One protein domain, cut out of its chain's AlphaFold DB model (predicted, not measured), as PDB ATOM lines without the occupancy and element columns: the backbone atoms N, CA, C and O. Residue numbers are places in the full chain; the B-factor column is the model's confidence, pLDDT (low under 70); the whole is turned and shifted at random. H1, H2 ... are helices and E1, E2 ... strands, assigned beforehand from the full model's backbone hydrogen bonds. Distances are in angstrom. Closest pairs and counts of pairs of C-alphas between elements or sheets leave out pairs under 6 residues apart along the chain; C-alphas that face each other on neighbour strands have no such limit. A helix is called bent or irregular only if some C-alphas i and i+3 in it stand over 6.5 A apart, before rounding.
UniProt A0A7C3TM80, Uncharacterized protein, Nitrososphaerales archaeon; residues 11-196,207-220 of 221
ATOM      1  N   ASP A  11     -16.581  -5.395 -33.472       64.38
ATOM      2  CA  ASP A  11     -17.448  -6.504 -33.095       64.38
ATOM      3  C   ASP A  11     -18.811  -5.952 -32.672       64.38
ATOM      4  O   ASP A  11     -18.891  -4.951 -31.950       64.38
ATOM      5  N   THR A  12     -19.892  -6.606 -33.094       64.81
ATOM      6  CA  THR A  12     -21.217  -6.235 -32.600       64.81
ATOM      7  C   THR A  12     -21.276  -6.510 -31.107       64.81
ATOM      8  O   THR A  12     -20.978  -7.623 -30.655       64.81
ATOM      9  N   SER A  13     -21.672  -5.504 -30.326       77.38
ATOM     10  CA  SER A  13     -21.975  -5.748 -28.921       77.38
ATOM     11  C   SER A  13     -23.174  -6.698 -28.827       77.38
ATOM     12  O   SER A  13     -24.126  -6.586 -29.604       77.38
ATOM     13  N   GLU A  14     -23.129  -7.626 -27.871       76.88
ATOM     14  CA  GLU A  14     -24.232  -8.557 -27.583       76.88
ATOM     15  C   GLU A  14     -25.542  -7.779 -27.375       76.88
ATOM     16  O   GLU A  14     -26.554  -8.094 -27.990       76.88
ATOM     17  N   LYS A  15     -25.478  -6.654 -26.652       83.75
ATOM     18  CA  LYS A  15     -26.640  -5.813 -26.358       83.75
ATOM     19  C   LYS A  15     -27.255  -5.155 -27.595       83.75
ATOM     20  O   LYS A  15     -28.473  -5.054 -27.696       83.75
ATOM     21  N   THR A  16     -26.433  -4.720 -28.552       84.31
ATOM     22  CA  THR A  16     -26.929  -4.158 -29.819       84.31
ATOM     23  C   THR A  16     -27.724  -5.205 -30.591       84.31
ATOM     24  O   THR A  16     -28.801  -4.900 -31.100       84.31
ATOM     25  N   VAL A  17     -27.209  -6.434 -30.658       85.38
ATOM     26  CA  VAL A  17     -27.886  -7.554 -31.321       85.38
ATOM     27  C   VAL A  17     -29.203  -7.884 -30.625       85.38
ATOM     28  O   VAL A  17     -30.231  -7.990 -31.290       85.38
ATOM     29  N   GLU A  18     -29.171  -8.012 -29.300       90.06
ATOM     30  CA  GLU A  18     -30.338  -8.317 -28.469       90.06
ATOM     31  C   GLU A  18     -31.471  -7.318 -28.701       90.06
ATOM     32  O   GLU A  18     -32.567  -7.721 -29.075       90.06
ATOM     33  N   ILE A  19     -31.195  -6.016 -28.556       90.62
ATOM     34  CA  ILE A  19     -32.213  -4.961 -28.682       90.62
ATOM     35  C   ILE A  19     -32.831  -4.956 -30.081       90.62
ATOM     36  O   ILE A  19     -34.050  -4.918 -30.213       90.62
ATOM     37  N   ASN A  20     -32.006  -5.018 -31.129       91.19
ATOM     38  CA  ASN A  20     -32.504  -4.995 -32.507       91.19
ATOM     39  C   ASN A  20     -33.343  -6.237 -32.828       91.19
ATOM     40  O   ASN A  20     -34.355  -6.140 -33.518       91.19
ATOM     41  N   THR A  21     -32.937  -7.399 -32.319       93.12
ATOM     42  CA  THR A  21     -33.675  -8.647 -32.529       93.12
ATOM     43  C   THR A  21     -35.006  -8.633 -31.788       93.12
ATOM     44  O   THR A  21     -36.033  -8.954 -32.375       93.12
ATOM     45  N   LEU A  22     -34.996  -8.236 -30.513       95.19
ATOM     46  CA  LEU A  22     -36.202  -8.137 -29.698       95.19
ATOM     47  C   LEU A  22     -37.180  -7.114 -30.277       95.19
ATOM     48  O   LEU A  22     -38.360  -7.412 -30.370       95.19
ATOM     49  N   SER A  23     -36.690  -5.960 -30.740       94.94
ATOM     50  CA  SER A  23     -37.525  -4.942 -31.382       94.94
ATOM     51  C   SER A  23     -38.245  -5.477 -32.623       94.94
ATOM     52  O   SER A  23     -39.437  -5.227 -32.781       94.94
ATOM     53  N   ASP A  24     -37.547  -6.211 -33.495       95.62
ATOM     54  CA  ASP A  24     -38.163  -6.773 -34.705       95.62
ATOM     55  C   ASP A  24     -39.145  -7.887 -34.368       95.62
ATOM     56  O   ASP A  24     -40.214  -7.970 -34.967       95.62
ATOM     57  N   LEU A  25     -38.792  -8.738 -33.402       96.75
ATOM     58  CA  LEU A  25     -39.661  -9.820 -32.963       96.75
ATOM     59  C   LEU A  25     -40.939  -9.267 -32.322       96.75
ATOM     60  O   LEU A  25     -42.025  -9.724 -32.656       96.75
ATOM     61  N   THR A  26     -40.825  -8.253 -31.463       96.62
ATOM     62  CA  THR A  26     -41.971  -7.529 -30.903       96.62
ATOM     63  C   THR A  26     -42.831  -6.947 -32.017       96.62
ATOM     64  O   THR A  26     -44.019  -7.244 -32.066       96.62
ATOM     65  N   TYR A  27     -42.246  -6.210 -32.966       96.56
ATOM     66  CA  TYR A  27     -43.000  -5.651 -34.090       96.56
ATOM     67  C   TYR A  27     -43.733  -6.731 -34.902       96.56
ATOM     68  O   TYR A  27     -44.909  -6.568 -35.231       96.56
ATOM     69  N   LEU A  28     -43.076  -7.859 -35.194       95.88
ATOM     70  CA  LEU A  28     -43.702  -8.997 -35.869       95.88
ATOM     71  C   LEU A  28     -44.910  -9.522 -35.078       95.88
ATOM     72  O   LEU A  28     -45.979  -9.709 -35.647       95.88
ATOM     73  N   LEU A  29     -44.750  -9.760 -33.778       96.81
ATOM     74  CA  LEU A  29     -45.812 -10.308 -32.932       96.81
ATOM     75  C   LEU A  29     -46.995  -9.343 -32.798       96.81
ATOM     76  O   LEU A  29     -48.140  -9.750 -33.003       96.81
ATOM     77  N   GLU A  30     -46.731  -8.067 -32.512       96.44
ATOM     78  CA  GLU A  30     -47.773  -7.047 -32.352       96.44
ATOM     79  C   GLU A  30     -48.509  -6.790 -33.674       96.44
ATOM     80  O   GLU A  30     -49.736  -6.742 -33.697       96.44
ATOM     81  N   SER A  31     -47.791  -6.701 -34.800       96.06
ATOM     82  CA  SER A  31     -48.410  -6.475 -36.118       96.06
ATOM     83  C   SER A  31     -49.288  -7.638 -36.585       96.06
ATOM     84  O   SER A  31     -50.223  -7.431 -37.356       96.06
ATOM     85  N   ARG A  32     -49.004  -8.862 -36.127       95.44
ATOM     86  CA  ARG A  32     -49.758 -10.065 -36.502       95.44
ATOM     87  C   ARG A  32     -50.938 -10.353 -35.587       95.44
ATOM     88  O   ARG A  32     -51.913 -10.934 -36.048       95.44
ATOM     89  N   THR A  33     -50.840  -9.993 -34.311       94.56
ATOM     90  CA  THR A  33     -51.860 -10.335 -33.306       94.56
ATOM     91  C   THR A  33     -52.705  -9.147 -32.861       94.56
ATOM     92  O   THR A  33     -53.778  -9.350 -32.301       94.56
ATOM     93  N   GLY A  34     -52.227  -7.916 -33.062       94.00
ATOM     94  CA  GLY A  34     -52.791  -6.716 -32.442       94.00
ATOM     95  C   GLY A  34     -52.574  -6.644 -30.924       94.00
ATOM     96  O   GLY A  34     -53.007  -5.678 -30.299       94.00
ATOM     97  N   GLN A  35     -51.908  -7.638 -30.329       92.44
ATOM     98  CA  GLN A  35     -51.674  -7.732 -28.892       92.44
ATOM     99  C   GLN A  35     -50.384  -7.030 -28.499       92.44
ATOM    100  O   GLN A  35     -49.456  -6.916 -29.298       92.44
ATOM    101  N   LYS A  36     -50.319  -6.579 -27.245       91.44
ATOM    102  CA  LYS A  36     -49.109  -5.982 -26.683       91.44
ATOM    103  C   LYS A  36     -48.108  -7.046 -26.266       91.44
ATOM    104  O   LYS A  36     -48.470  -8.069 -25.680       91.44
ATOM    105  N   VAL A  37     -46.840  -6.762 -26.541       95.19
ATOM    106  CA  VAL A  37     -45.716  -7.603 -26.133       95.19
ATOM    107  C   VAL A  37     -44.916  -6.904 -25.045       95.19
ATOM    108  O   VAL A  37     -44.471  -5.769 -25.211       95.19
ATOM    109  N   THR A  38     -44.677  -7.611 -23.945       94.31
ATOM    110  CA  THR A  38     -43.862  -7.121 -22.831       94.31
ATOM    111  C   THR A  38     -42.528  -7.856 -22.812       94.31
ATOM    112  O   THR A  38     -42.482  -9.085 -22.809       94.31
ATOM    113  N   ILE A  39     -41.421  -7.110 -22.787       93.69
ATOM    114  CA  ILE A  39     -40.078  -7.671 -22.593       93.69
ATOM    115  C   ILE A  39     -39.650  -7.396 -21.159       93.69
ATOM    116  O   ILE A  39     -39.547  -6.241 -20.749       93.69
ATOM    117  N   ILE A  40     -39.323  -8.451 -20.422       90.56
ATOM    118  CA  ILE A  40     -38.805  -8.360 -19.061       90.56
ATOM    119  C   ILE A  40     -37.349  -8.809 -19.070       90.56
ATOM    120  O   ILE A  40     -37.005  -9.888 -19.550       90.56
ATOM    121  N   SER A  41     -36.481  -7.956 -18.547       88.19
ATOM    122  CA  SER A  41     -35.038  -8.179 -18.477       88.19
ATOM    123  C   SER A  41     -34.587  -7.953 -17.036       88.19
ATOM    124  O   SER A  41     -34.051  -6.878 -16.749       88.19
ATOM    125  N   PRO A  42     -34.817  -8.911 -16.119       82.69
ATOM    126  CA  PRO A  42     -34.424  -8.743 -14.727       82.69
ATOM    127  C   PRO A  42     -32.908  -8.569 -14.623       82.69
ATOM    128  O   PRO A  42     -32.122  -9.157 -15.375       82.69
ATOM    129  N   THR A  43     -32.471  -7.784 -13.650       81.69
ATOM    130  CA  THR A  43     -31.074  -7.814 -13.226       81.69
ATOM    131  C   THR A  43     -30.742  -9.187 -12.644       81.69
ATOM    132  O   THR A  43     -31.607  -9.917 -12.164       81.69
ATOM    133  N   GLN A  44     -29.456  -9.540 -12.605       76.31
ATOM    134  CA  GLN A  44     -29.034 -10.796 -11.978       76.31
ATOM    135  C   GLN A  44     -29.462 -10.883 -10.502       76.31
ATOM    136  O   GLN A  44     -29.719 -11.974  -9.998       76.31
ATOM    137  N   ALA A  45     -29.494  -9.746  -9.802       78.69
ATOM    138  CA  ALA A  45     -29.926  -9.676  -8.412       78.69
ATOM    139  C   ALA A  45     -31.425  -9.986  -8.283       78.69
ATOM    140  O   ALA A  45     -31.799 -10.798  -7.440       78.69
ATOM    141  N   GLU A  46     -32.257  -9.406  -9.150       76.69
ATOM    142  CA  GLU A  46     -33.698  -9.672  -9.198       76.69
ATOM    143  C   GLU A  46     -33.992 -11.110  -9.610       76.69
ATOM    144  O   GLU A  46     -34.746 -11.785  -8.922       76.69
ATOM    145  N   GLU A  47     -33.329 -11.625 -10.648       76.25
ATOM    146  CA  GLU A  47     -33.480 -13.015 -11.094       76.25
ATOM    147  C   GLU A  47     -33.116 -14.010  -9.978       76.25
ATOM    148  O   GLU A  47     -33.803 -15.008  -9.775       76.25
ATOM    149  N   ASN A  48     -32.073 -13.711  -9.195       72.81
ATOM    150  CA  ASN A  48     -31.693 -14.527  -8.040       72.81
ATOM    151  C   ASN A  48     -32.689 -14.436  -6.875       72.81
ATOM    152  O   ASN A  48     -32.782 -15.387  -6.098       72.81
ATOM    153  N   ARG A  49     -33.345 -13.284  -6.701       72.44
ATOM    154  CA  ARG A  49     -34.255 -13.023  -5.581       72.44
ATOM    155  C   ARG A  49     -35.642 -13.593  -5.852       72.44
ATOM    156  O   ARG A  49     -36.146 -14.328  -5.010       72.44
ATOM    157  N   LEU A  50     -36.190 -13.235  -7.009       68.25
ATOM    158  CA  LEU A  50     -37.571 -13.460  -7.416       68.25
ATOM    159  C   LEU A  50     -37.753 -14.850  -8.051       68.25
ATOM    160  O   LEU A  50     -38.719 -15.557  -7.791       68.25
ATOM    161  N   GLY A  51     -36.777 -15.305  -8.846       71.19
ATOM    162  CA  GLY A  51     -36.964 -16.483  -9.696       71.19
ATOM    163  C   GLY A  51     -37.979 -16.231 -10.822       71.19
ATOM    164  O   GLY A  51     -38.522 -15.140 -10.953       71.19
ATOM    165  N   PHE A  52     -38.203 -17.229 -11.683       71.31
ATOM    166  CA  PHE A  52     -39.083 -17.076 -12.851       71.31
ATOM    167  C   PHE A  52     -40.542 -16.786 -12.475       71.31
ATOM    168  O   PHE A  52     -41.159 -15.923 -13.089       71.31
ATOM    169  N   ASP A  53     -41.070 -17.486 -11.471       68.12
ATOM    170  CA  ASP A  53     -42.496 -17.451 -11.133       68.12
ATOM    171  C   ASP A  53     -42.932 -16.080 -10.592       68.12
ATOM    172  O   ASP A  53     -43.951 -15.554 -11.023       68.12
ATOM    173  N   GLU A  54     -42.121 -15.452  -9.736       72.88
ATOM    174  CA  GLU A  54     -42.393 -14.097  -9.228       72.88
ATOM    175  C   GLU A  54     -42.179 -13.023 -10.315       72.88
ATOM    176  O   GLU A  54     -42.806 -11.972 -10.281       72.88
ATOM    177  N   ILE A  55     -41.316 -13.265 -11.316       74.25
ATOM    178  CA  ILE A  55     -41.124 -12.324 -12.440       74.25
ATOM    179  C   ILE A  55     -42.368 -12.255 -13.332       74.25
ATOM    180  O   ILE A  55     -42.651 -11.206 -13.912       74.25
ATOM    181  N   ILE A  56     -43.082 -13.372 -13.478       78.00
ATOM    182  CA  ILE A  56     -44.308 -13.434 -14.282       78.00
ATOM    183  C   ILE A  56     -45.568 -13.138 -13.461       78.00
ATOM    184  O   ILE A  56     -46.651 -13.006 -14.035       78.00
ATOM    185  N   GLU A  57     -45.438 -13.027 -12.138       74.50
ATOM    186  CA  GLU A  57     -46.529 -12.676 -11.239       74.50
ATOM    187  C   GLU A  57     -47.019 -11.251 -11.536       74.50
ATOM    188  O   GLU A  57     -46.258 -10.285 -11.534       74.50
ATOM    189  N   GLY A  58     -48.311 -11.124 -11.845       77.50
ATOM    190  CA  GLY A  58     -48.936  -9.848 -12.204       77.50
ATOM    191  C   GLY A  58     -48.950  -9.525 -13.700       77.50
ATOM    192  O   GLY A  58     -49.534  -8.513 -14.088       77.50
ATOM    193  N   LEU A  59     -48.378 -10.375 -14.562       85.56
ATOM    194  CA  LEU A  59     -48.627 -10.266 -15.999       85.56
ATOM    195  C   LEU A  59     -50.073 -10.666 -16.322       85.56
ATOM    196  O   LEU A  59     -50.595 -11.615 -15.726       85.56
ATOM    197  N   PRO A  60     -50.728  -9.993 -17.285       88.81
ATOM    198  CA  PRO A  60     -52.051 -10.401 -17.721       88.81
ATOM    199  C   PRO A  60     -51.989 -11.778 -18.408       88.81
ATOM    200  O   PRO A  60     -50.906 -12.228 -18.818       88.81
ATOM    201  N   PRO A  61     -53.145 -12.448 -18.566       90.38
ATOM    202  CA  PRO A  61     -53.240 -13.720 -19.272       90.38
ATOM    203  C   PRO A  61     -52.529 -13.662 -20.616       90.38
ATOM    204  O   PRO A  61     -52.563 -12.648 -21.314       90.38
ATOM    205  N   GLY A  62     -51.845 -14.742 -20.970       91.19
ATOM    206  CA  GLY A  62     -50.965 -14.719 -22.127       91.19
ATOM    207  C   GLY A  62     -49.960 -15.850 -22.129       91.19
ATOM    208  O   GLY A  62     -50.140 -16.885 -21.482       91.19
ATOM    209  N   GLN A  63     -48.884 -15.645 -22.874       92.50
ATOM    210  CA  GLN A  63     -47.815 -16.616 -23.038       92.50
ATOM    211  C   GLN A  63     -46.469 -15.994 -22.726       92.50
ATOM    212  O   GLN A  63     -46.198 -14.875 -23.147       92.50
ATOM    213  N   VAL A  64     -45.615 -16.736 -22.024       93.12
ATOM    214  CA  VAL A  64     -44.255 -16.306 -21.690       93.12
ATOM    215  C   VAL A  64     -43.231 -17.308 -22.186       93.12
ATOM    216  O   VAL A  64     -43.346 -18.509 -21.946       93.12
ATOM    217  N   VAL A  65     -42.187 -16.807 -22.834       94.94
ATOM    218  CA  VAL A  65     -41.013 -17.580 -23.252       94.94
ATOM    219  C   VAL A  65     -39.745 -16.970 -22.671       94.94
ATOM    220  O   VAL A  65     -39.592 -15.750 -22.619       94.94
ATOM    221  N   ALA A  66     -38.820 -17.829 -22.256       93.88
ATOM    222  CA  ALA A  66     -37.490 -17.451 -21.809       93.88
ATOM    223  C   ALA A  66     -36.511 -17.481 -22.991       93.88
ATOM    224  O   ALA A  66     -36.328 -18.508 -23.643       93.88
ATOM    225  N   LEU A  67     -35.859 -16.357 -23.262       95.31
ATOM    226  CA  LEU A  67     -34.923 -16.177 -24.363       95.31
ATOM    227  C   LEU A  67     -33.528 -15.897 -23.819       95.31
ATOM    228  O   LEU A  67     -33.304 -14.942 -23.075       95.31
ATOM    229  N   GLN A  68     -32.559 -16.701 -24.239       93.19
ATOM    230  CA  GLN A  68     -31.161 -16.490 -23.916       93.19
ATOM    231  C   GLN A  68     -30.339 -16.254 -25.176       93.19
ATOM    232  O   GLN A  68     -30.029 -17.174 -25.932       93.19
ATOM    233  N   PHE A  69     -29.909 -15.012 -25.358       92.75
ATOM    234  CA  PHE A  69     -29.060 -14.637 -26.476       92.75
ATOM    235  C   PHE A  69     -27.636 -15.151 -26.291       92.75
ATOM    236  O   PHE A  69     -27.097 -15.220 -25.182       92.75
ATOM    237  N   LYS A  70     -27.013 -15.537 -27.407       91.25
ATOM    238  CA  LYS A  70     -25.607 -15.933 -27.439       91.25
ATOM    239  C   LYS A  70     -24.845 -15.122 -28.459       91.25
ATOM    240  O   LYS A  70     -25.215 -15.031 -29.629       91.25
ATOM    241  N   ARG A  71     -23.718 -14.579 -28.006       85.94
ATOM    242  CA  ARG A  71     -22.818 -13.815 -28.857       85.94
ATOM    243  C   ARG A  71     -22.102 -14.733 -29.857       85.94
ATOM    244  O   ARG A  71     -21.482 -15.717 -29.430       85.94
ATOM    245  N   PRO A  72     -22.116 -14.399 -31.158       88.19
ATOM    246  CA  PRO A  72     -21.301 -15.091 -32.144       88.19
ATOM    247  C   PRO A  72     -19.814 -14.835 -31.873       88.19
ATOM    248  O   PRO A  72     -19.393 -13.708 -31.606       88.19
ATOM    249  N   ARG A  73     -18.998 -15.881 -31.970       84.06
ATOM    250  CA  ARG A  73     -17.537 -15.784 -31.960       84.06
ATOM    251  C   ARG A  73     -17.025 -15.935 -33.381       84.06
ATOM    252  O   ARG A  73     -17.276 -16.951 -34.037       84.06
ATOM    253  N   GLN A  74     -16.312 -14.917 -33.854       67.56
ATOM    254  CA  GLN A  74     -15.631 -14.988 -35.137       67.56
ATOM    255  C   GLN A  74     -14.440 -15.946 -35.026       67.56
ATOM    256  O   GLN A  74     -13.722 -15.958 -34.027       67.56
ATOM    257  N   LEU A  75     -14.244 -16.764 -36.055       62.78
ATOM    258  CA  LEU A  75     -13.046 -17.576 -36.186       62.78
ATOM    259  C   LEU A  75     -11.971 -16.799 -36.929       62.78
ATOM    260  O   LEU A  75     -12.268 -16.071 -37.874       62.78
ATOM    261  N   LEU A  76     -10.728 -16.994 -36.496       55.84
ATOM    262  CA  LEU A  76      -9.538 -16.406 -37.112       55.84
ATOM    263  C   LEU A  76      -9.284 -16.936 -38.535       55.84
ATOM    264  O   LEU A  76      -8.575 -16.300 -39.302       55.84
ATOM    265  N   LEU A  77      -9.889 -18.069 -38.900       55.88
ATOM    266  CA  LEU A  77      -9.779 -18.694 -40.217       55.88
ATOM    267  C   LEU A  77     -11.140 -18.696 -40.929       55.88
ATOM    268  O   LEU A  77     -12.172 -18.755 -40.246       55.88
ATOM    269  N   PRO A  78     -11.169 -18.664 -42.276       53.88
ATOM    270  CA  PRO A  78     -12.396 -18.817 -43.043       53.88
ATOM    271  C   PRO A  78     -12.976 -20.203 -42.762       53.88
ATOM    272  O   PRO A  78     -12.519 -21.214 -43.279       53.88
ATOM    273  N   GLN A  79     -13.959 -20.254 -41.870       63.97
ATOM    274  CA  GLN A  79     -14.823 -21.412 -41.725       63.97
ATOM    275  C   GLN A  79     -16.218 -21.031 -42.192       63.97
ATOM    276  O   GLN A  79     -16.725 -19.945 -41.878       63.97
ATOM    277  N   ASP A  80     -16.854 -21.978 -42.870       79.00
ATOM    278  CA  ASP A  80     -18.241 -21.916 -43.330       79.00
ATOM    279  C   ASP A  80     -19.264 -21.892 -42.183       79.00
ATOM    280  O   ASP A  80     -20.464 -21.981 -42.423       79.00
ATOM    281  N   ALA A  81     -18.828 -21.718 -40.932       85.62
ATOM    282  CA  ALA A  81     -19.682 -21.701 -39.756       85.62
ATOM    283  C   ALA A  81     -19.343 -20.567 -38.778       85.62
ATOM    284  O   ALA A  81     -18.196 -20.145 -38.617       85.62
ATOM    285  N   ILE A  82     -20.374 -20.092 -38.086       88.88
ATOM    286  CA  ILE A  82     -20.298 -19.175 -36.946       88.88
ATOM    287  C   ILE A  82     -20.354 -20.011 -35.678       88.88
ATOM    288  O   ILE A  82     -21.156 -20.940 -35.587       88.88
ATOM    289  N   ARG A  83     -19.502 -19.690 -34.698       90.50
ATOM    290  CA  ARG A  83     -19.462 -20.424 -33.434       90.50
ATOM    291  C   ARG A  83     -20.166 -19.674 -32.319       90.50
ATOM    292  O   ARG A  83     -19.994 -18.469 -32.175       90.50
ATOM    293  N   PHE A  84     -20.859 -20.422 -31.476       92.31
ATOM    294  CA  PHE A  84     -21.385 -19.948 -30.199       92.31
ATOM    295  C   PHE A  84     -20.908 -20.888 -29.098       92.31
ATOM    296  O   PHE A  84     -20.640 -22.062 -29.353       92.31
ATOM    297  N   ILE A  85     -20.774 -20.373 -27.878       91.50
ATOM    298  CA  ILE A  85     -20.381 -21.181 -26.721       91.50
ATOM    299  C   ILE A  85     -21.500 -21.150 -25.697       91.50
ATOM    300  O   ILE A  85     -21.964 -20.079 -25.302       91.50
ATOM    301  N   ILE A  86     -21.892 -22.339 -25.261       91.44
ATOM    302  CA  ILE A  86     -22.868 -22.557 -24.204       91.44
ATOM    303  C   ILE A  86     -22.139 -23.093 -22.985       91.44
ATOM    304  O   ILE A  86     -21.333 -24.017 -23.093       91.44
ATOM    305  N   ASP A  87     -22.424 -22.506 -21.830       91.00
ATOM    306  CA  ASP A  87     -22.005 -23.056 -20.549       91.00
ATOM    307  C   ASP A  87     -22.965 -24.192 -20.167       91.00
ATOM    308  O   ASP A  87     -24.184 -24.004 -20.122       91.00
ATOM    309  N   THR A  88     -22.428 -25.385 -19.916       90.62
ATOM    310  CA  THR A  88     -23.244 -26.573 -19.640       90.62
ATOM    311  C   THR A  88     -23.991 -26.457 -18.315       90.62
ATOM    312  O   THR A  88     -25.102 -26.968 -18.203       90.62
ATOM    313  N   ARG A  89     -23.430 -25.762 -17.315       88.69
ATOM    314  CA  ARG A  89     -24.115 -25.516 -16.039       88.69
ATOM    315  C   ARG A  89     -25.319 -24.609 -16.256       88.69
ATOM    316  O   ARG A  89     -26.376 -24.877 -15.698       88.69
ATOM    317  N   GLN A  90     -25.178 -23.587 -17.099       88.44
ATOM    318  CA  GLN A  90     -26.296 -22.724 -17.477       88.44
ATOM    319  C   GLN A  90     -27.379 -23.482 -18.256       88.44
ATOM    320  O   GLN A  90     -28.562 -23.282 -17.998       88.44
ATOM    321  N   LEU A  91     -26.989 -24.382 -19.165       91.81
ATOM    322  CA  LEU A  91     -27.932 -25.278 -19.842       91.81
ATOM    323  C   LEU A  91     -28.695 -26.156 -18.836       91.81
ATOM    324  O   LEU A  91     -29.917 -26.223 -18.912       91.81
ATOM    325  N   GLN A  92     -28.015 -26.769 -17.857       90.75
ATOM    326  CA  GLN A  92     -28.699 -27.554 -16.815       90.75
ATOM    327  C   GLN A  92     -29.686 -26.709 -16.014       90.75
ATOM    328  O   GLN A  92     -30.783 -27.161 -15.715       90.75
ATOM    329  N   GLN A  93     -29.308 -25.476 -15.674       88.00
ATOM    330  CA  GLN A  93     -30.194 -24.560 -14.964       88.00
ATOM    331  C   GLN A  93     -31.456 -24.272 -15.782       88.00
ATOM    332  O   GLN A  93     -32.553 -24.354 -15.248       88.00
ATOM    333  N   LEU A  94     -31.330 -24.025 -17.085       89.88
ATOM    334  CA  LEU A  94     -32.490 -23.852 -17.959       89.88
ATOM    335  C   LEU A  94     -33.361 -25.117 -18.040       89.88
ATOM    336  O   LEU A  94     -34.577 -25.011 -17.937       89.88
ATOM    337  N   LEU A  95     -32.758 -26.304 -18.160       91.25
ATOM    338  CA  LEU A  95     -33.490 -27.580 -18.193       91.25
ATOM    339  C   LEU A  95     -34.241 -27.870 -16.888       91.25
ATOM    340  O   LEU A  95     -35.311 -28.462 -16.918       91.25
ATOM    341  N   LEU A  96     -33.688 -27.467 -15.741       87.69
ATOM    342  CA  LEU A  96     -34.352 -27.601 -14.441       87.69
ATOM    343  C   LEU A  96     -35.459 -26.559 -14.255       87.69
ATOM    344  O   LEU A  96     -36.469 -26.839 -13.616       87.69
ATOM    345  N   ALA A  97     -35.250 -25.354 -14.785       83.94
ATOM    346  CA  ALA A  97     -36.154 -24.229 -14.610       83.94
ATOM    347  C   ALA A  97     -37.345 -24.257 -15.568       83.94
ATOM    348  O   ALA A  97     -38.375 -23.689 -15.244       83.94
ATOM    349  N   PHE A  98     -37.237 -24.859 -16.749       88.50
ATOM    350  CA  PHE A  98     -38.250 -24.741 -17.799       88.50
ATOM    351  C   PHE A  98     -38.664 -26.107 -18.325       88.50
ATOM    352  O   PHE A  98     -37.868 -27.041 -18.340       88.50
ATOM    353  N   SER A  99     -39.916 -26.235 -18.762       91.81
ATOM    354  CA  SER A  99     -40.392 -27.405 -19.514       91.81
ATOM    355  C   SER A  99     -40.052 -27.265 -21.007       91.81
ATOM    356  O   SER A  99     -39.668 -26.172 -21.439       91.81
ATOM    357  N   PRO A 100     -40.198 -28.333 -21.817       95.06
ATOM    358  CA  PRO A 100     -40.047 -28.228 -23.265       95.06
ATOM    359  C   PRO A 100     -40.890 -27.092 -23.853       95.06
ATOM    360  O   PRO A 100     -42.006 -26.825 -23.405       95.06
ATOM    361  N   ASN A 101     -40.339 -26.438 -24.867       95.88
ATOM    362  CA  ASN A 101     -40.858 -25.286 -25.593       95.88
ATOM    363  C   ASN A 101     -41.022 -24.001 -24.767       95.88
ATOM    364  O   ASN A 101     -41.729 -23.094 -25.199       95.88
ATOM    365  N   GLN A 102     -40.390 -23.882 -23.594       94.44
ATOM    366  CA  GLN A 102     -40.486 -22.675 -22.754       94.44
ATOM    367  C   GLN A 102     -39.205 -21.838 -22.719       94.44
ATOM    368  O   GLN A 102     -39.281 -20.644 -22.434       94.44
ATOM    369  N   ALA A 103     -38.044 -22.430 -23.010       94.81
ATOM    370  CA  ALA A 103     -36.759 -21.745 -22.969       94.81
ATOM    371  C   ALA A 103     -35.934 -22.003 -24.227       94.81
ATOM    372  O   ALA A 103     -35.763 -23.147 -24.648       94.81
ATOM    373  N   PHE A 104     -35.385 -20.932 -24.796       96.69
ATOM    374  CA  PHE A 104     -34.708 -20.970 -26.085       96.69
ATOM    375  C   PHE A 104     -33.367 -20.248 -26.048       96.69
ATOM    376  O   PHE A 104     -33.238 -19.148 -25.503       96.69
ATOM    377  N   TYR A 105     -32.372 -20.831 -26.710       96.25
ATOM    378  CA  TYR A 105     -31.182 -20.100 -27.119       96.25
ATOM    379  C   TYR A 105     -31.444 -19.349 -28.413       96.25
ATOM    380  O   TYR A 105     -31.888 -19.943 -29.395       96.25
ATOM    381  N   ILE A 106     -31.099 -18.063 -28.422       96.00
ATOM    382  CA  ILE A 106     -31.186 -17.210 -29.602       96.00
ATOM    383  C   ILE A 106     -29.791 -16.990 -30.183       96.00
ATOM    384  O   ILE A 106     -28.902 -16.430 -29.531       96.00
ATOM    385  N   LEU A 107     -29.603 -17.448 -31.419       94.25
ATOM    386  CA  LEU A 107     -28.346 -17.398 -32.152       94.25
ATOM    387  C   LEU A 107     -28.474 -16.428 -33.321       94.25
ATOM    388  O   LEU A 107     -29.228 -16.667 -34.263       94.25
ATOM    389  N   ILE A 108     -27.697 -15.347 -33.279       91.94
ATOM    390  CA  ILE A 108     -27.696 -14.335 -34.334       91.94
ATOM    391  C   ILE A 108     -26.388 -14.421 -35.127       91.94
ATOM    392  O   ILE A 108     -25.313 -14.222 -34.547       91.94
ATOM    393  N   PRO A 109     -26.433 -14.705 -36.442       89.38
ATOM    394  CA  PRO A 109     -25.247 -14.992 -37.249       89.38
ATOM    395  C   PRO A 109     -24.442 -13.746 -37.674       89.38
ATOM    396  O   PRO A 109     -23.818 -13.750 -38.734       89.38
ATOM    397  N   PHE A 110     -24.407 -12.678 -36.873       87.62
ATOM    398  CA  PHE A 110     -23.781 -11.405 -37.260       87.62
ATOM    399  C   PHE A 110     -22.673 -10.982 -36.286       87.62
ATOM    400  O   PHE A 110     -22.916 -10.197 -35.366       87.62
ATOM    401  N   PRO A 111     -21.435 -11.491 -36.463       83.31
ATOM    402  CA  PRO A 111     -20.312 -11.134 -35.597       83.31
ATOM    403  C   PRO A 111     -19.908  -9.659 -35.707       83.31
ATOM    404  O   PRO A 111     -19.409  -9.096 -34.734       83.31
ATOM    405  N   LYS A 112     -20.141  -9.026 -36.863       84.25
ATOM    406  CA  LYS A 112     -19.784  -7.627 -37.121       84.25
ATOM    407  C   LYS A 112     -21.022  -6.756 -37.272       84.25
ATOM    408  O   LYS A 112     -21.998  -7.162 -37.904       84.25
ATOM    409  N   VAL A 113     -20.935  -5.517 -36.777       82.62
ATOM    410  CA  VAL A 113     -22.051  -4.552 -36.818       82.62
ATOM    411  C   VAL A 113     -22.500  -4.310 -38.259       82.62
ATOM    412  O   VAL A 113     -23.692  -4.245 -38.544       82.62
ATOM    413  N   ARG A 114     -21.539  -4.226 -39.185       83.81
ATOM    414  CA  ARG A 114     -21.806  -4.056 -40.617       83.81
ATOM    415  C   ARG A 114     -22.703  -5.161 -41.177       83.81
ATOM    416  O   ARG A 114     -23.581  -4.858 -41.981       83.81
ATOM    417  N   ASP A 115     -22.484  -6.407 -40.767       84.00
ATOM    418  CA  ASP A 115     -23.267  -7.543 -41.259       84.00
ATOM    419  C   ASP A 115     -24.701  -7.442 -40.730       84.00
ATOM    420  O   ASP A 115     -25.645  -7.563 -41.504       84.00
ATOM    421  N   LEU A 116     -24.867  -7.099 -39.446       86.44
ATOM    422  CA  LEU A 116     -26.186  -6.860 -38.850       86.44
ATOM    423  C   LEU A 116     -26.958  -5.765 -39.601       86.44
ATOM    424  O   LEU A 116     -28.130  -5.952 -39.905       86.44
ATOM    425  N   ILE A 117     -26.306  -4.641 -39.920       87.62
ATOM    426  CA  ILE A 117     -26.926  -3.543 -40.679       87.62
ATOM    427  C   ILE A 117     -27.310  -4.013 -42.088       87.62
ATOM    428  O   ILE A 117     -28.426  -3.769 -42.537       87.62
ATOM    429  N   SER A 118     -26.400  -4.707 -42.775       88.62
ATOM    430  CA  SER A 118     -26.597  -5.120 -44.173       88.62
ATOM    431  C   SER A 118     -27.709  -6.161 -44.323       88.62
ATOM    432  O   SER A 118     -28.430  -6.154 -45.315       88.62
ATOM    433  N   PHE A 119     -27.865  -7.043 -43.334       88.19
ATOM    434  CA  PHE A 119     -28.871  -8.104 -43.331       88.19
ATOM    435  C   PHE A 119     -30.089  -7.789 -42.455       88.19
ATOM    436  O   PHE A 119     -30.922  -8.668 -42.237       88.19
ATOM    437  N   ARG A 120     -30.232  -6.540 -41.990       88.88
ATOM    438  CA  ARG A 120     -31.319  -6.108 -41.101       88.88
ATOM    439  C   ARG A 120     -32.721  -6.505 -41.595       88.88
ATOM    440  O   ARG A 120     -33.450  -7.064 -40.783       88.88
ATOM    441  N   PRO A 121     -33.090  -6.339 -42.885       91.06
ATOM    442  CA  PRO A 121     -34.423  -6.721 -43.372       91.06
ATOM    443  C   PRO A 121     -34.738  -8.218 -43.269       91.06
ATOM    444  O   PRO A 121     -35.896  -8.603 -43.316       91.06
ATOM    445  N   ARG A 122     -33.709  -9.064 -43.152       90.81
ATOM    446  CA  ARG A 122     -33.826 -10.524 -43.041       90.81
ATOM    447  C   ARG A 122     -33.387 -11.026 -41.665       90.81
ATOM    448  O   ARG A 122     -33.094 -12.210 -41.519       90.81
ATOM    449  N   LEU A 123     -33.287 -10.150 -40.657       91.88
ATOM    450  CA  LEU A 123     -32.737 -10.521 -39.351       91.88
ATOM    451  C   LEU A 123     -33.473 -11.722 -38.748       91.88
ATOM    452  O   LEU A 123     -32.813 -12.675 -38.345       91.88
ATOM    453  N   LEU A 124     -34.809 -11.696 -38.708       94.62
ATOM    454  CA  LEU A 124     -35.602 -12.758 -38.077       94.62
ATOM    455  C   LEU A 124     -35.549 -14.090 -38.840       94.62
ATOM    456  O   LEU A 124     -35.590 -15.150 -38.218       94.62
ATOM    457  N   ASP A 125     -35.384 -14.048 -40.163       92.81
ATOM    458  CA  ASP A 125     -35.264 -15.253 -40.993       92.81
ATOM    459  C   ASP A 125     -33.886 -15.912 -40.871       92.81
ATOM    460  O   ASP A 125     -33.744 -17.117 -41.069       92.81
ATOM    461  N   LEU A 126     -32.858 -15.121 -40.556       91.69
ATOM    462  CA  LEU A 126     -31.474 -15.583 -40.425       91.69
ATOM    463  C   LEU A 126     -31.110 -15.926 -38.973       91.69
ATOM    464  O   LEU A 126     -30.196 -16.712 -38.722       91.69
ATOM    465  N   ALA A 127     -31.810 -15.328 -38.014       93.38
ATOM    466  CA  ALA A 127     -31.708 -15.632 -36.600       93.38
ATOM    467  C   ALA A 127     -32.345 -16.982 -36.276       93.38
ATOM    468  O   ALA A 127     -33.398 -17.331 -36.805       93.38
ATOM    469  N   VAL A 128     -31.729 -17.720 -35.356       95.31
ATOM    470  CA  VAL A 128     -32.156 -19.071 -34.994       95.31
ATOM    471  C   VAL A 128     -32.562 -19.140 -33.524       95.31
ATOM    472  O   VAL A 128     -31.822 -18.679 -32.657       95.31
ATOM    473  N   ALA A 129     -33.704 -19.771 -33.253       96.75
ATOM    474  CA  ALA A 129     -34.141 -20.198 -31.929       96.75
ATOM    475  C   ALA A 129     -34.042 -21.723 -31.797       96.75
ATOM    476  O   ALA A 129     -34.557 -22.469 -32.636       96.75
ATOM    477  N   ILE A 130     -33.402 -22.175 -30.719       96.62
ATOM    478  CA  ILE A 130     -33.251 -23.596 -30.382       96.62
ATOM    479  C   ILE A 130     -33.783 -23.815 -28.977       96.62
ATOM    480  O   ILE A 130     -33.327 -23.141 -28.052       96.62
ATOM    481  N   ASP A 131     -34.714 -24.752 -28.818       96.81
ATOM    482  CA  ASP A 131     -35.168 -25.177 -27.498       96.81
ATOM    483  C   ASP A 131     -33.992 -25.792 -26.727       96.81
ATOM    484  O   ASP A 131     -33.214 -26.585 -27.263       96.81
ATOM    485  N   VAL A 132     -33.854 -25.444 -25.452       95.06
ATOM    486  CA  VAL A 132     -32.845 -26.038 -24.566       95.06
ATOM    487  C   VAL A 132     -32.963 -27.568 -24.479       95.06
ATOM    488  O   VAL A 132     -31.951 -28.241 -24.274       95.06
ATOM    489  N   TYR A 133     -34.161 -28.127 -24.678       94.88
ATOM    490  CA  TYR A 133     -34.416 -29.570 -24.699       94.88
ATOM    491  C   TYR A 133     -33.970 -30.263 -25.988       94.88
ATOM    492  O   TYR A 133     -33.649 -31.450 -25.940       94.88
ATOM    493  N   ASP A 134     -33.872 -29.534 -27.103       94.50
ATOM    494  CA  ASP A 134     -33.435 -30.076 -28.397       94.50
ATOM    495  C   ASP A 134     -31.898 -30.178 -28.506       94.50
ATOM    496  O   ASP A 134     -31.352 -30.583 -29.535       94.50
ATOM    497  N   PHE A 135     -31.164 -29.831 -27.441       91.69
ATOM    498  CA  PHE A 135     -29.714 -30.005 -27.382       91.69
ATOM    499  C   PHE A 135     -29.339 -31.497 -27.296       91.69
ATOM    500  O   PHE A 135     -29.726 -32.173 -26.337       91.69
ATOM    501  N   PRO A 136     -28.502 -32.022 -28.213       88.50
ATOM    502  CA  PRO A 136     -28.045 -33.404 -28.139       88.50
ATOM    503  C   PRO A 136     -27.307 -33.679 -26.830       88.50
ATOM    504  O   PRO A 136     -26.381 -32.949 -26.455       88.50
ATOM    505  N   ASN A 137     -27.716 -34.735 -26.122       86.38
ATOM    506  CA  ASN A 137     -27.171 -35.104 -24.813       86.38
ATOM    507  C   ASN A 137     -27.196 -33.938 -23.807       86.38
ATOM    508  O   ASN A 137     -26.271 -33.757 -23.009       86.38
ATOM    509  N   SER A 138     -28.274 -33.148 -23.842       83.00
ATOM    510  CA  SER A 138     -28.488 -31.957 -23.016       83.00
ATOM    511  C   SER A 138     -28.270 -32.189 -21.522       83.00
ATOM    512  O   SER A 138     -27.807 -31.279 -20.849       83.00
ATOM    513  N   ARG A 139     -28.504 -33.403 -21.003       84.25
ATOM    514  CA  ARG A 139     -28.315 -33.776 -19.582       84.25
ATOM    515  C   ARG A 139     -26.874 -34.122 -19.187       84.25
ATOM    516  O   ARG A 139     -26.585 -34.329 -18.012       84.25
ATOM    517  N   LYS A 140     -25.953 -34.227 -20.146       84.12
ATOM    518  CA  LYS A 140     -24.556 -34.594 -19.877       84.12
ATOM    519  C   LYS A 140     -23.794 -33.415 -19.273       84.12
ATOM    520  O   LYS A 140     -23.652 -32.373 -19.908       84.12
ATOM    521  N   THR A 141     -23.237 -33.618 -18.082       83.38
ATOM    522  CA  THR A 141     -22.556 -32.580 -17.284       83.38
ATOM    523  C   THR A 141     -21.032 -32.683 -17.279       83.38
ATOM    524  O   THR A 141     -20.360 -31.824 -16.717       83.38
ATOM    525  N   SER A 142     -20.461 -33.698 -17.936       86.94
ATOM    526  CA  SER A 142     -19.015 -33.961 -17.916       86.94
ATOM    527  C   SER A 142     -18.171 -32.891 -18.626       86.94
ATOM    528  O   SER A 142     -16.963 -32.827 -18.424       86.94
ATOM    529  N   GLN A 143     -18.781 -32.059 -19.475       86.94
ATOM    530  CA  GLN A 143     -18.110 -30.962 -20.174       86.94
ATOM    531  C   GLN A 143     -18.552 -29.619 -19.612       86.94
ATOM    532  O   GLN A 143     -19.747 -29.365 -19.490       86.94
ATOM    533  N   LYS A 144     -17.600 -28.712 -19.371       89.75
ATOM    534  CA  LYS A 144     -17.894 -27.351 -18.897       89.75
ATOM    535  C   LYS A 144     -18.650 -26.510 -19.932       89.75
ATOM    536  O   LYS A 144     -19.521 -25.725 -19.573       89.75
ATOM    537  N   THR A 145     -18.308 -26.667 -21.209       91.44
ATOM    538  CA  THR A 145     -18.890 -25.886 -22.304       91.44
ATOM    539  C   THR A 145     -19.184 -26.748 -23.517       91.44
ATOM    540  O   THR A 145     -18.425 -27.670 -23.814       91.44
ATOM    541  N   ARG A 146     -20.204 -26.362 -24.281       91.19
ATOM    542  CA  ARG A 146     -20.521 -26.915 -25.602       91.19
ATOM    543  C   ARG A 146     -20.368 -25.839 -26.671       91.19
ATOM    544  O   ARG A 146     -20.676 -24.671 -26.432       91.19
ATOM    545  N   THR A 147     -19.876 -26.227 -27.845       92.38
ATOM    546  CA  THR A 147     -19.770 -25.324 -28.998       92.38
ATOM    547  C   THR A 147     -20.918 -25.591 -29.953       92.38
ATOM    548  O   THR A 147     -21.142 -26.731 -30.341       92.38
ATOM    549  N   ILE A 148     -21.610 -24.534 -30.360       93.25
ATOM    550  CA  ILE A 148     -22.586 -24.576 -31.445       93.25
ATOM    551  C   ILE A 148     -21.911 -24.076 -32.716       93.25
ATOM    552  O   ILE A 148     -21.198 -23.070 -32.674       93.25
ATOM    553  N   ARG A 149     -22.150 -24.746 -33.839       92.44
ATOM    554  CA  ARG A 149     -21.813 -24.287 -35.187       92.44
ATOM    555  C   ARG A 149     -23.092 -23.996 -35.955       92.44
ATOM    556  O   ARG A 149     -23.940 -24.868 -36.085       92.44
ATOM    557  N   LEU A 150     -23.196 -22.780 -36.476       91.38
ATOM    558  CA  LEU A 150     -24.249 -22.357 -37.394       91.38
ATOM    559  C   LEU A 150     -23.632 -22.129 -38.775       91.38
ATOM    560  O   LEU A 150     -22.792 -21.242 -38.936       91.38
ATOM    561  N   HIS A 151     -24.015 -22.937 -39.762       88.12
ATOM    562  CA  HIS A 151     -23.398 -22.930 -41.094       88.12
ATOM    563  C   HIS A 151     -23.868 -21.730 -41.933       88.12
ATOM    564  O   HIS A 151     -25.046 -21.616 -42.274       88.12
ATOM    565  N   LYS A 152     -22.942 -20.826 -42.281       74.88
ATOM    566  CA  LYS A 152     -23.195 -19.516 -42.909       74.88
ATOM    567  C   LYS A 152     -23.865 -19.622 -44.271       74.88
ATOM    568  O   LYS A 152     -24.895 -18.992 -44.484       74.88
ATOM    569  N   GLN A 153     -23.288 -20.405 -45.187       67.94
ATOM    570  CA  GLN A 153     -23.770 -20.476 -46.570       67.94
ATOM    571  C   GLN A 153     -25.218 -20.968 -46.627       67.94
ATOM    572  O   GLN A 153     -26.045 -20.371 -47.309       67.94
ATOM    573  N   ARG A 154     -25.548 -21.995 -45.836       65.12
ATOM    574  CA  ARG A 154     -26.914 -22.527 -45.734       65.12
ATOM    575  C   ARG A 154     -27.864 -21.565 -45.034       65.12
ATOM    576  O   ARG A 154     -28.970 -21.397 -45.517       65.12
ATOM    577  N   THR A 155     -27.423 -20.878 -43.981       60.94
ATOM    578  CA  THR A 155     -28.260 -19.883 -43.286       60.94
ATOM    579  C   THR A 155     -28.638 -18.719 -44.207       60.94
ATOM    580  O   THR A 155     -29.767 -18.255 -44.174       60.94
ATOM    581  N   LEU A 156     -27.729 -18.257 -45.072       68.69
ATOM    582  CA  LEU A 156     -28.000 -17.128 -45.971       68.69
ATOM    583  C   LEU A 156     -28.872 -17.496 -47.189       68.69
ATOM    584  O   LEU A 156     -29.569 -16.623 -47.721       68.69
ATOM    585  N   THR A 157     -28.832 -18.761 -47.624       66.19
ATOM    586  CA  THR A 157     -29.426 -19.235 -48.894       66.19
ATOM    587  C   THR A 157     -30.567 -20.244 -48.732       66.19
ATOM    588  O   THR A 157     -31.212 -20.585 -49.718       66.19
ATOM    589  N   GLY A 158     -30.842 -20.728 -47.520       71.75
ATOM    590  CA  GLY A 158     -31.849 -21.755 -47.263       71.75
ATOM    591  C   GLY A 158     -32.080 -21.996 -45.770       71.75
ATOM    592  O   GLY A 158     -31.935 -21.088 -44.955       71.75
ATOM    593  N   MET A 159     -32.462 -23.225 -45.403       77.38
ATOM    594  CA  MET A 159     -32.711 -23.568 -44.000       77.38
ATOM    595  C   MET A 159     -31.408 -23.591 -43.176       77.38
ATOM    596  O   MET A 159     -30.423 -24.204 -43.613       77.38
ATOM    597  N   PRO A 160     -31.390 -22.982 -41.974       85.75
ATOM    598  CA  PRO A 160     -30.241 -23.028 -41.080       85.75
ATOM    599  C   PRO A 160     -29.849 -24.465 -40.723       85.75
ATOM    600  O   PRO A 160     -30.695 -25.293 -40.388       85.75
ATOM    601  N   ILE A 161     -28.547 -24.754 -40.747       88.94
ATOM    602  CA  ILE A 161     -27.998 -26.001 -40.206       88.94
ATOM    603  C   ILE A 161     -27.235 -25.656 -38.938       88.94
ATOM    604  O   ILE A 161     -26.286 -24.864 -38.975       88.94
ATOM    605  N   VAL A 162     -27.653 -26.274 -37.834       92.06
ATOM    606  CA  VAL A 162     -27.002 -26.148 -36.537       92.06
ATOM    607  C   VAL A 162     -26.454 -27.491 -36.091       92.06
ATOM    608  O   VAL A 162     -27.143 -28.509 -36.132       92.06
ATOM    609  N   GLU A 163     -25.216 -27.466 -35.617       93.81
ATOM    610  CA  GLU A 163     -24.567 -28.601 -34.978       93.81
ATOM    611  C   GLU A 163     -24.048 -28.204 -33.603       93.81
ATOM    612  O   GLU A 163     -23.598 -27.076 -33.390       93.81
ATOM    613  N   ILE A 164     -24.065 -29.147 -32.669       92.50
ATOM    614  CA  ILE A 164     -23.621 -28.944 -31.295       92.50
ATOM    615  C   ILE A 164     -22.569 -29.991 -30.972       92.50
ATOM    616  O   ILE A 164     -22.716 -31.167 -31.299       92.50
ATOM    617  N   THR A 165     -21.484 -29.560 -30.334       90.81
ATOM    618  CA  THR A 165     -20.475 -30.488 -29.833       90.81
ATOM    619  C   THR A 165     -21.058 -31.351 -28.719       90.81
ATOM    620  O   THR A 165     -21.579 -30.832 -27.727       90.81
ATOM    621  N   ASP A 166     -20.898 -32.658 -28.861       78.19
ATOM    622  CA  ASP A 166     -21.140 -33.669 -27.840       78.19
ATOM    623  C   ASP A 166     -19.971 -34.658 -27.890       78.19
ATOM    624  O   ASP A 166     -19.611 -35.081 -28.991       78.19
ATOM    625  N   PRO A 167     -19.269 -34.896 -26.763       66.75
ATOM    626  CA  PRO A 167     -17.825 -34.752 -26.718       66.75
ATOM    627  C   PRO A 167     -17.131 -35.385 -27.910       66.75
ATOM    628  O   PRO A 167     -17.377 -36.546 -28.224       66.75
ATOM    629  N   TRP A 168     -16.246 -34.602 -28.532       80.44
ATOM    630  CA  TRP A 168     -15.402 -34.995 -29.668       80.44
ATOM    631  C   TRP A 168     -16.090 -35.008 -31.036       80.44
ATOM    632  O   TRP A 168     -15.394 -34.912 -32.042       80.44
ATOM    633  N   THR A 169     -17.423 -35.024 -31.096       89.31
ATOM    634  CA  THR A 169     -18.170 -34.999 -32.363       89.31
ATOM    635  C   THR A 169     -19.158 -33.840 -32.421       89.31
ATOM    636  O   THR A 169     -19.576 -33.297 -31.397       89.31
ATOM    637  N   PHE A 170     -19.499 -33.416 -33.636       91.19
ATOM    638  CA  PHE A 170     -20.592 -32.481 -33.876       91.19
ATOM    639  C   PHE A 170     -21.835 -33.283 -34.242       91.19
ATOM    640  O   PHE A 170     -21.800 -34.079 -35.174       91.19
ATOM    641  N   GLN A 171     -22.915 -33.076 -33.494       94.06
ATOM    642  CA  GLN A 171     -24.213 -33.690 -33.755       94.06
ATOM    643  C   GLN A 171     -25.186 -32.620 -34.230       94.06
ATOM    644  O   GLN A 171     -25.219 -31.511 -33.689       94.06
ATOM    645  N   ARG A 172     -25.963 -32.942 -35.260       92.81
ATOM    646  CA  ARG A 172     -26.952 -32.029 -35.827       92.81
ATOM    647  C   ARG A 172     -28.125 -31.851 -34.863       92.81
ATOM    648  O   ARG A 172     -28.576 -32.810 -34.250       92.81
ATOM    649  N   VAL A 173     -28.629 -30.625 -34.767       93.06
ATOM    650  CA  VAL A 173     -29.903 -30.336 -34.100       93.06
ATOM    651  C   VAL A 173     -31.023 -30.555 -35.109       93.06
ATOM    652  O   VAL A 173     -31.013 -29.957 -36.186       93.06
ATOM    653  N   GLU A 174     -31.968 -31.433 -34.788       89.94
ATOM    654  CA  GLU A 174     -33.051 -31.801 -35.709       89.94
ATOM    655  C   GLU A 174     -34.123 -30.715 -35.797       89.94
ATOM    656  O   GLU A 174     -34.610 -30.399 -36.883       89.94
ATOM    657  N   LYS A 175     -34.466 -30.118 -34.653       91.50
ATOM    658  CA  LYS A 175     -35.516 -29.110 -34.532       91.50
ATOM    659  C   LYS A 175     -34.898 -27.735 -34.357       91.50
ATOM    660  O   LYS A 175     -34.303 -27.412 -33.333       91.50
ATOM    661  N   ILE A 176     -35.022 -26.926 -35.398       91.56
ATOM    662  CA  ILE A 176     -34.486 -25.571 -35.445       91.56
ATOM    663  C   ILE A 176     -35.593 -24.670 -35.976       91.56
ATOM    664  O   ILE A 176     -36.235 -25.003 -36.970       91.56
ATOM    665  N   ASN A 177     -35.806 -23.526 -35.331       94.06
ATOM    666  CA  ASN A 177     -36.728 -22.509 -35.825       94.06
ATOM    667  C   ASN A 177     -35.932 -21.264 -36.214       94.06
ATOM    668  O   ASN A 177     -35.009 -20.870 -35.499       94.06
ATOM    669  N   THR A 178     -36.305 -20.610 -37.314       95.50
ATOM    670  CA  THR A 178     -35.952 -19.193 -37.485       95.50
ATOM    671  C   THR A 178     -36.727 -18.366 -36.459       95.50
ATOM    672  O   THR A 178     -37.741 -18.841 -35.935       95.50
ATOM    673  N   LEU A 179     -36.307 -17.135 -36.157       95.75
ATOM    674  CA  LEU A 179     -37.095 -16.289 -35.254       95.75
ATOM    675  C   LEU A 179     -38.466 -15.923 -35.826       95.75
ATOM    676  O   LEU A 179     -39.412 -15.790 -35.054       95.75
ATOM    677  N   THR A 180     -38.597 -15.843 -37.151       96.12
ATOM    678  CA  THR A 180     -39.900 -15.705 -37.817       96.12
ATOM    679  C   THR A 180     -40.809 -16.892 -37.486       96.12
ATOM    680  O   THR A 180     -41.893 -16.709 -36.937       96.12
ATOM    681  N   THR A 181     -40.326 -18.122 -37.712       96.00
ATOM    682  CA  THR A 181     -41.090 -19.352 -37.427       96.00
ATOM    683  C   THR A 181     -41.396 -19.486 -35.935       96.00
ATOM    684  O   THR A 181     -42.489 -19.881 -35.543       96.00
ATOM    685  N   PHE A 182     -40.434 -19.142 -35.077       97.19
ATOM    686  CA  PHE A 182     -40.622 -19.111 -33.630       97.19
ATOM    687  C   PHE A 182     -41.734 -18.135 -33.220       97.19
ATOM    688  O   PHE A 182     -42.597 -18.505 -32.428       97.19
ATOM    689  N   GLY A 183     -41.745 -16.922 -33.785       97.06
ATOM    690  CA  GLY A 183     -42.794 -15.934 -33.542       97.06
ATOM    691  C   GLY A 183     -44.173 -16.456 -33.944       97.06
ATOM    692  O   GLY A 183     -45.114 -16.368 -33.162       97.06
ATOM    693  N   GLU A 184     -44.290 -17.093 -35.109       97.00
ATOM    694  CA  GLU A 184     -45.544 -17.724 -35.549       97.00
ATOM    695  C   GLU A 184     -46.014 -18.834 -34.600       97.00
ATOM    696  O   GLU A 184     -47.203 -18.924 -34.291       97.00
ATOM    697  N   LYS A 185     -45.093 -19.667 -34.105       97.00
ATOM    698  CA  LYS A 185     -45.402 -20.709 -33.115       97.00
ATOM    699  C   LYS A 185     -45.856 -20.130 -31.779       97.00
ATOM    700  O   LYS A 185     -46.748 -20.696 -31.150       97.00
ATOM    701  N   LEU A 186     -45.268 -19.009 -31.357       96.31
ATOM    702  CA  LEU A 186     -45.687 -18.296 -30.150       96.31
ATOM    703  C   LEU A 186     -47.105 -17.745 -30.326       96.31
ATOM    704  O   LEU A 186     -47.959 -17.972 -29.483       96.31
ATOM    705  N   ILE A 187     -47.413 -17.134 -31.471       95.38
ATOM    706  CA  ILE A 187     -48.772 -16.657 -31.777       95.38
ATOM    707  C   ILE A 187     -49.797 -17.801 -31.712       95.38
ATOM    708  O   ILE A 187     -50.881 -17.640 -31.154       95.38
ATOM    709  N   LYS A 188     -49.448 -18.975 -32.246       95.38
ATOM    710  CA  LYS A 188     -50.308 -20.173 -32.228       95.38
ATOM    711  C   LYS A 188     -50.390 -20.855 -30.857       95.38
ATOM    712  O   LYS A 188     -51.198 -21.763 -30.673       95.38
ATOM    713  N   GLY A 189     -49.566 -20.451 -29.892       93.81
ATOM    714  CA  GLY A 189     -49.490 -21.092 -28.581       93.81
ATOM    715  C   GLY A 189     -48.907 -22.495 -28.579       93.81
ATOM    716  O   GLY A 189     -49.262 -23.295 -27.708       93.81
ATOM    717  N   GLU A 190     -48.033 -22.778 -29.545       95.56
ATOM    718  CA  GLU A 190     -47.240 -24.006 -29.635       95.56
ATOM    719  C   GLU A 190     -45.976 -23.942 -28.762       95.56
ATOM    720  O   GLU A 190     -45.428 -24.977 -28.385       95.56
ATOM    721  N   VAL A 191     -45.516 -22.731 -28.428       95.56
ATOM    722  CA  VAL A 191     -44.378 -22.480 -27.533       95.56
ATOM    723  C   VAL A 191     -44.781 -21.518 -26.416       95.56
ATOM    724  O   VAL A 191     -45.713 -20.736 -26.564       95.56
ATOM    725  N   GLY A 192     -44.059 -21.568 -25.302       92.44
ATOM    726  CA  GLY A 192     -44.275 -20.718 -24.138       92.44
ATOM    727  C   GLY A 192     -45.116 -21.342 -23.032       92.44
ATOM    728  O   GLY A 192     -45.861 -22.305 -23.203       92.44
ATOM    729  N   TYR A 193     -44.951 -20.780 -21.842       90.44
ATOM    730  CA  TYR A 193     -45.772 -21.049 -20.676       90.44
ATOM    731  C   TYR A 193     -47.052 -20.212 -20.744       90.44
ATOM    732  O   TYR A 193     -46.980 -19.000 -20.934       90.44
ATOM    733  N   LYS A 194     -48.215 -20.846 -20.573       89.81
ATOM    734  CA  LYS A 194     -49.519 -20.167 -20.596       89.81
ATOM    735  C   LYS A 194     -49.871 -19.646 -19.204       89.81
ATOM    736  O   LYS A 194     -50.125 -20.444 -18.302       89.81
ATOM    737  N   ILE A 195     -49.947 -18.327 -19.065       84.50
ATOM    738  CA  ILE A 195     -50.471 -17.654 -17.877       84.50
ATOM    739  C   ILE A 195     -51.999 -17.682 -17.954       84.50
ATOM    740  O   ILE A 195     -52.584 -17.228 -18.940       84.50
ATOM    741  N   LYS A 196     -52.646 -18.238 -16.925       80.88
ATOM    742  CA  LYS A 196     -54.111 -18.272 -16.780       80.88
ATOM    743  C   LYS A 196     -54.549 -17.240 -15.742       80.88
ATOM    744  O   LYS A 196     -53.831 -17.028 -14.769       80.88
ATOM    745  N   ARG A 207     -35.828 -22.060  -6.903       63.91
ATOM    746  CA  ARG A 207     -35.391 -20.800  -7.513       63.91
ATOM    747  C   ARG A 207     -34.110 -21.063  -8.300       63.91
ATOM    748  O   ARG A 207     -32.997 -20.993  -7.772       63.91
ATOM    749  N   VAL A 208     -34.264 -21.461  -9.558       59.09
ATOM    750  CA  VAL A 208     -33.122 -21.792 -10.404       59.09
ATOM    751  C   VAL A 208     -32.509 -20.510 -10.953       59.09
ATOM    752  O   VAL A 208     -33.134 -19.755 -11.690       59.09
ATOM    753  N   LYS A 209     -31.248 -20.277 -10.587       66.50
ATOM    754  CA  LYS A 209     -30.475 -19.116 -11.031       66.50
ATOM    755  C   LYS A 209     -30.096 -19.286 -12.488       66.50
ATOM    756  O   LYS A 209     -29.097 -19.946 -12.774       66.50
ATOM    757  N   VAL A 210     -30.848 -18.683 -13.391       65.50
ATOM    758  CA  VAL A 210     -30.372 -18.475 -14.754       65.50
ATOM    759  C   VAL A 210     -29.653 -17.116 -14.793       65.50
ATOM    760  O   VAL A 210     -29.620 -16.388 -13.803       65.50
ATOM    761  N   ARG A 211     -28.870 -16.848 -15.836       70.25
ATOM    762  CA  ARG A 211     -28.155 -15.574 -16.003       70.25
ATOM    763  C   ARG A 211     -28.474 -15.042 -17.379       70.25
ATOM    764  O   ARG A 211     -28.309 -15.814 -18.318       70.25
ATOM    765  N   ARG A 212     -28.776 -13.751 -17.532       77.94
ATOM    766  CA  ARG A 212     -28.998 -13.116 -18.850       77.94
ATOM    767  C   ARG A 212     -30.116 -13.806 -19.641       77.94
ATOM    768  O   ARG A 212     -29.894 -14.304 -20.750       77.94
ATOM    769  N   VAL A 213     -31.286 -13.905 -19.027       87.19
ATOM    770  CA  VAL A 213     -32.510 -14.369 -19.682       87.19
ATOM    771  C   VAL A 213     -33.434 -13.177 -19.866       87.19
ATOM    772  O   VAL A 213     -33.601 -12.367 -18.959       87.19
ATOM    773  N   TYR A 214     -34.016 -13.077 -21.053       91.56
ATOM    774  CA  TYR A 214     -35.115 -12.172 -21.351       91.56
ATOM    775  C   TYR A 214     -36.410 -12.970 -21.322       91.56
ATOM    776  O   TYR A 214     -36.476 -14.042 -21.918       91.56
ATOM    777  N   TYR A 215     -37.442 -12.446 -20.679       92.25
ATOM    778  CA  TYR A 215     -38.780 -13.012 -20.761       92.25
ATOM    779  C   TYR A 215     -39.589 -12.197 -21.750       92.25
ATOM    780  O   TYR A 215     -39.714 -10.982 -21.607       92.25
ATOM    781  N   LEU A 216     -40.098 -12.867 -22.775       95.00
ATOM    782  CA  LEU A 216     -40.994 -12.267 -23.747       95.00
ATOM    783  C   LEU A 216     -42.406 -12.735 -23.416       95.00
ATOM    784  O   LEU A 216     -42.680 -13.934 -23.455       95.00
ATOM    785  N   HIS A 217     -43.271 -11.792 -23.069       95.50
ATOM    786  CA  HIS A 217     -44.680 -12.023 -22.788       95.50
ATOM    787  C   HIS A 217     -45.531 -11.501 -23.944       95.50
ATOM    788  O   HIS A 217     -45.377 -10.354 -24.359       95.50
ATOM    789  N   LEU A 218     -46.411 -12.352 -24.461       95.69
ATOM    790  CA  LEU A 218     -47.444 -12.012 -25.434       95.69
ATOM    791  C   LEU A 218     -48.798 -12.112 -24.730       95.69
ATOM    792  O   LEU A 218     -49.180 -13.205 -24.304       95.69
ATOM    793  N   ALA A 219     -49.502 -10.990 -24.597       92.44
ATOM    794  CA  ALA A 219     -50.829 -10.975 -23.991       92.44
ATOM    795  C   ALA A 219     -51.831 -11.797 -24.822       92.44
ATOM    796  O   ALA A 219     -51.748 -11.849 -26.051       92.44
ATOM    797  N   SER A 220     -52.767 -12.450 -24.136       87.75
ATOM    798  CA  SER A 220     -53.942 -13.036 -24.778       87.75
ATOM    799  C   SER A 220     -54.917 -11.928 -25.202       87.75
ATOM    800  O   SER A 220     -54.990 -10.919 -24.498       87.75
TER     801      SER A 220
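What this domain is: This is residues 11 to 196 and 207 to 220 of the 221 residues of an uncharacterized protein of Nitrososphaerales archaeon (UniProt A0A7C3TM80). A strongly twisted sheet, with the long strand E2 in its middle, forms the core, with H1 and H7 packed on one face and H3 over part of the other. At the end of E2 stands a second strongly twisted sheet, E3 E6 E7 E8, and the short helix H5 packs on H1 and H7. The printed part has 200 residues, with seven named helices and ten named strands in the order H1 E1 H2 E2 E3 H3 E4 H4 H5 E5 E6 H6 E7 E8 H7 E9 E10. The core sheet is branched and mixed, the second is antiparallel in the order E3 E6 E7 E8, and the class is mixed, helices and strands. The whole is compact, with a radius of gyration of the C-alphas of 16.3 A and spans of 49 by 40 by 29 A.

How they stand to each other: In the branched sheet E2, residues 62 to 70, has three neighbours. On one side lie E4, residues 103 to 107, parallel to it beside residues 65 to 70, and E9, residues 193 to 195, antiparallel beside residues 62 to 64; on the other side lies E10, residues 214 to 219, antiparallel. N 68 and O 104 are 2.8 A apart, N 64 and O 193 2.9 A, and N 65 and O 216 3.0 A, within hydrogen-bond range. E1, residues 37 to 40, is antiparallel to E10, with N 40 and O 215 at 2.8 A; E5, residues 128 to 131, is antiparallel to E4, with N 105 and O 130 at 2.8 A. H1, residues 14 to 33, is on this sheet at a height of 8.2 A, over E2 and only just over E10, on which 3 of its C-alphas fall. H7, residues 179 to 187, is on the same face at a height of 8.1 A. H1 touches H7 with its residues 25 to 33 alone, at a steep tilt of 44 degrees, the same way; the closest C-alphas, of Leu 29 and Gly 183, are 6.4 A apart. H5, residues 120 to 126, touches H7, with the closest C-alphas, of Leu 124 and Leu 179, 4.8 A apart. H4, residues 113 to 118, is close to H1 but not clearly touching, with the C-alphas of Val 17 and Leu 116 7.7 A apart. H3, residues 88 to 97, is on the opposite face, over E4. H2, residues 44 to 56, only grazes this sheet with residues 52 to 56. In the other sheet E3, residues 81 to 87, E6, residues 145 to 151, E7, residues 162 to 166, and E8, residues 169 to 172, have N 84 and O 148 at 2.9 A, N 149 and O 163 at 2.8 A, and N 164 and O 171 at 2.8 A; E7 and E8 form a hairpin. The closest C-alphas of E2 and E3, of Lys 70 and Phe 84, are 6.4 A apart. H6, residues 152 to 157, only grazes this sheet with residues 152 to 155. Every O i to N i+4 pair is within hydrogen-bond range in H1, H3, H4, H6 and H7, against 6 of 9 in H2 and 1 of 3 in H5, where 3 of 4 O i to N i+3 pairs are.

Where its parts are: H1 runs 28.3 A from C-alpha 14 at (-24.232, -8.557, -27.583), and E2 25.9 A from C-alpha 62 at (-50.965, -14.719, -22.127). E3 measures 19.4 A, E6 19.5 A, and E10 16.0 A, ending at C-alpha 219 at (-50.829, -10.975, -23.991). H2 and H5 are irregular: C-alphas 49 and 52 are 9.6 A apart, and C-alphas 121 and 124 are 8.1 A apart.

The domain as a whole: The two C-alphas farthest apart, of Leu 77 and Lys 196, are 50.1 A apart. Residues 197 to 206 are not printed, and C-alphas 196 and 207 are 21.0 A apart across the cut. The link from E5 to E6, residues 132 to 144, is long. The mean pLDDT of the printed part is 86.8; 20 residues are under 70, among them residues 74 to 79, 153 to 157 and 207 to 210.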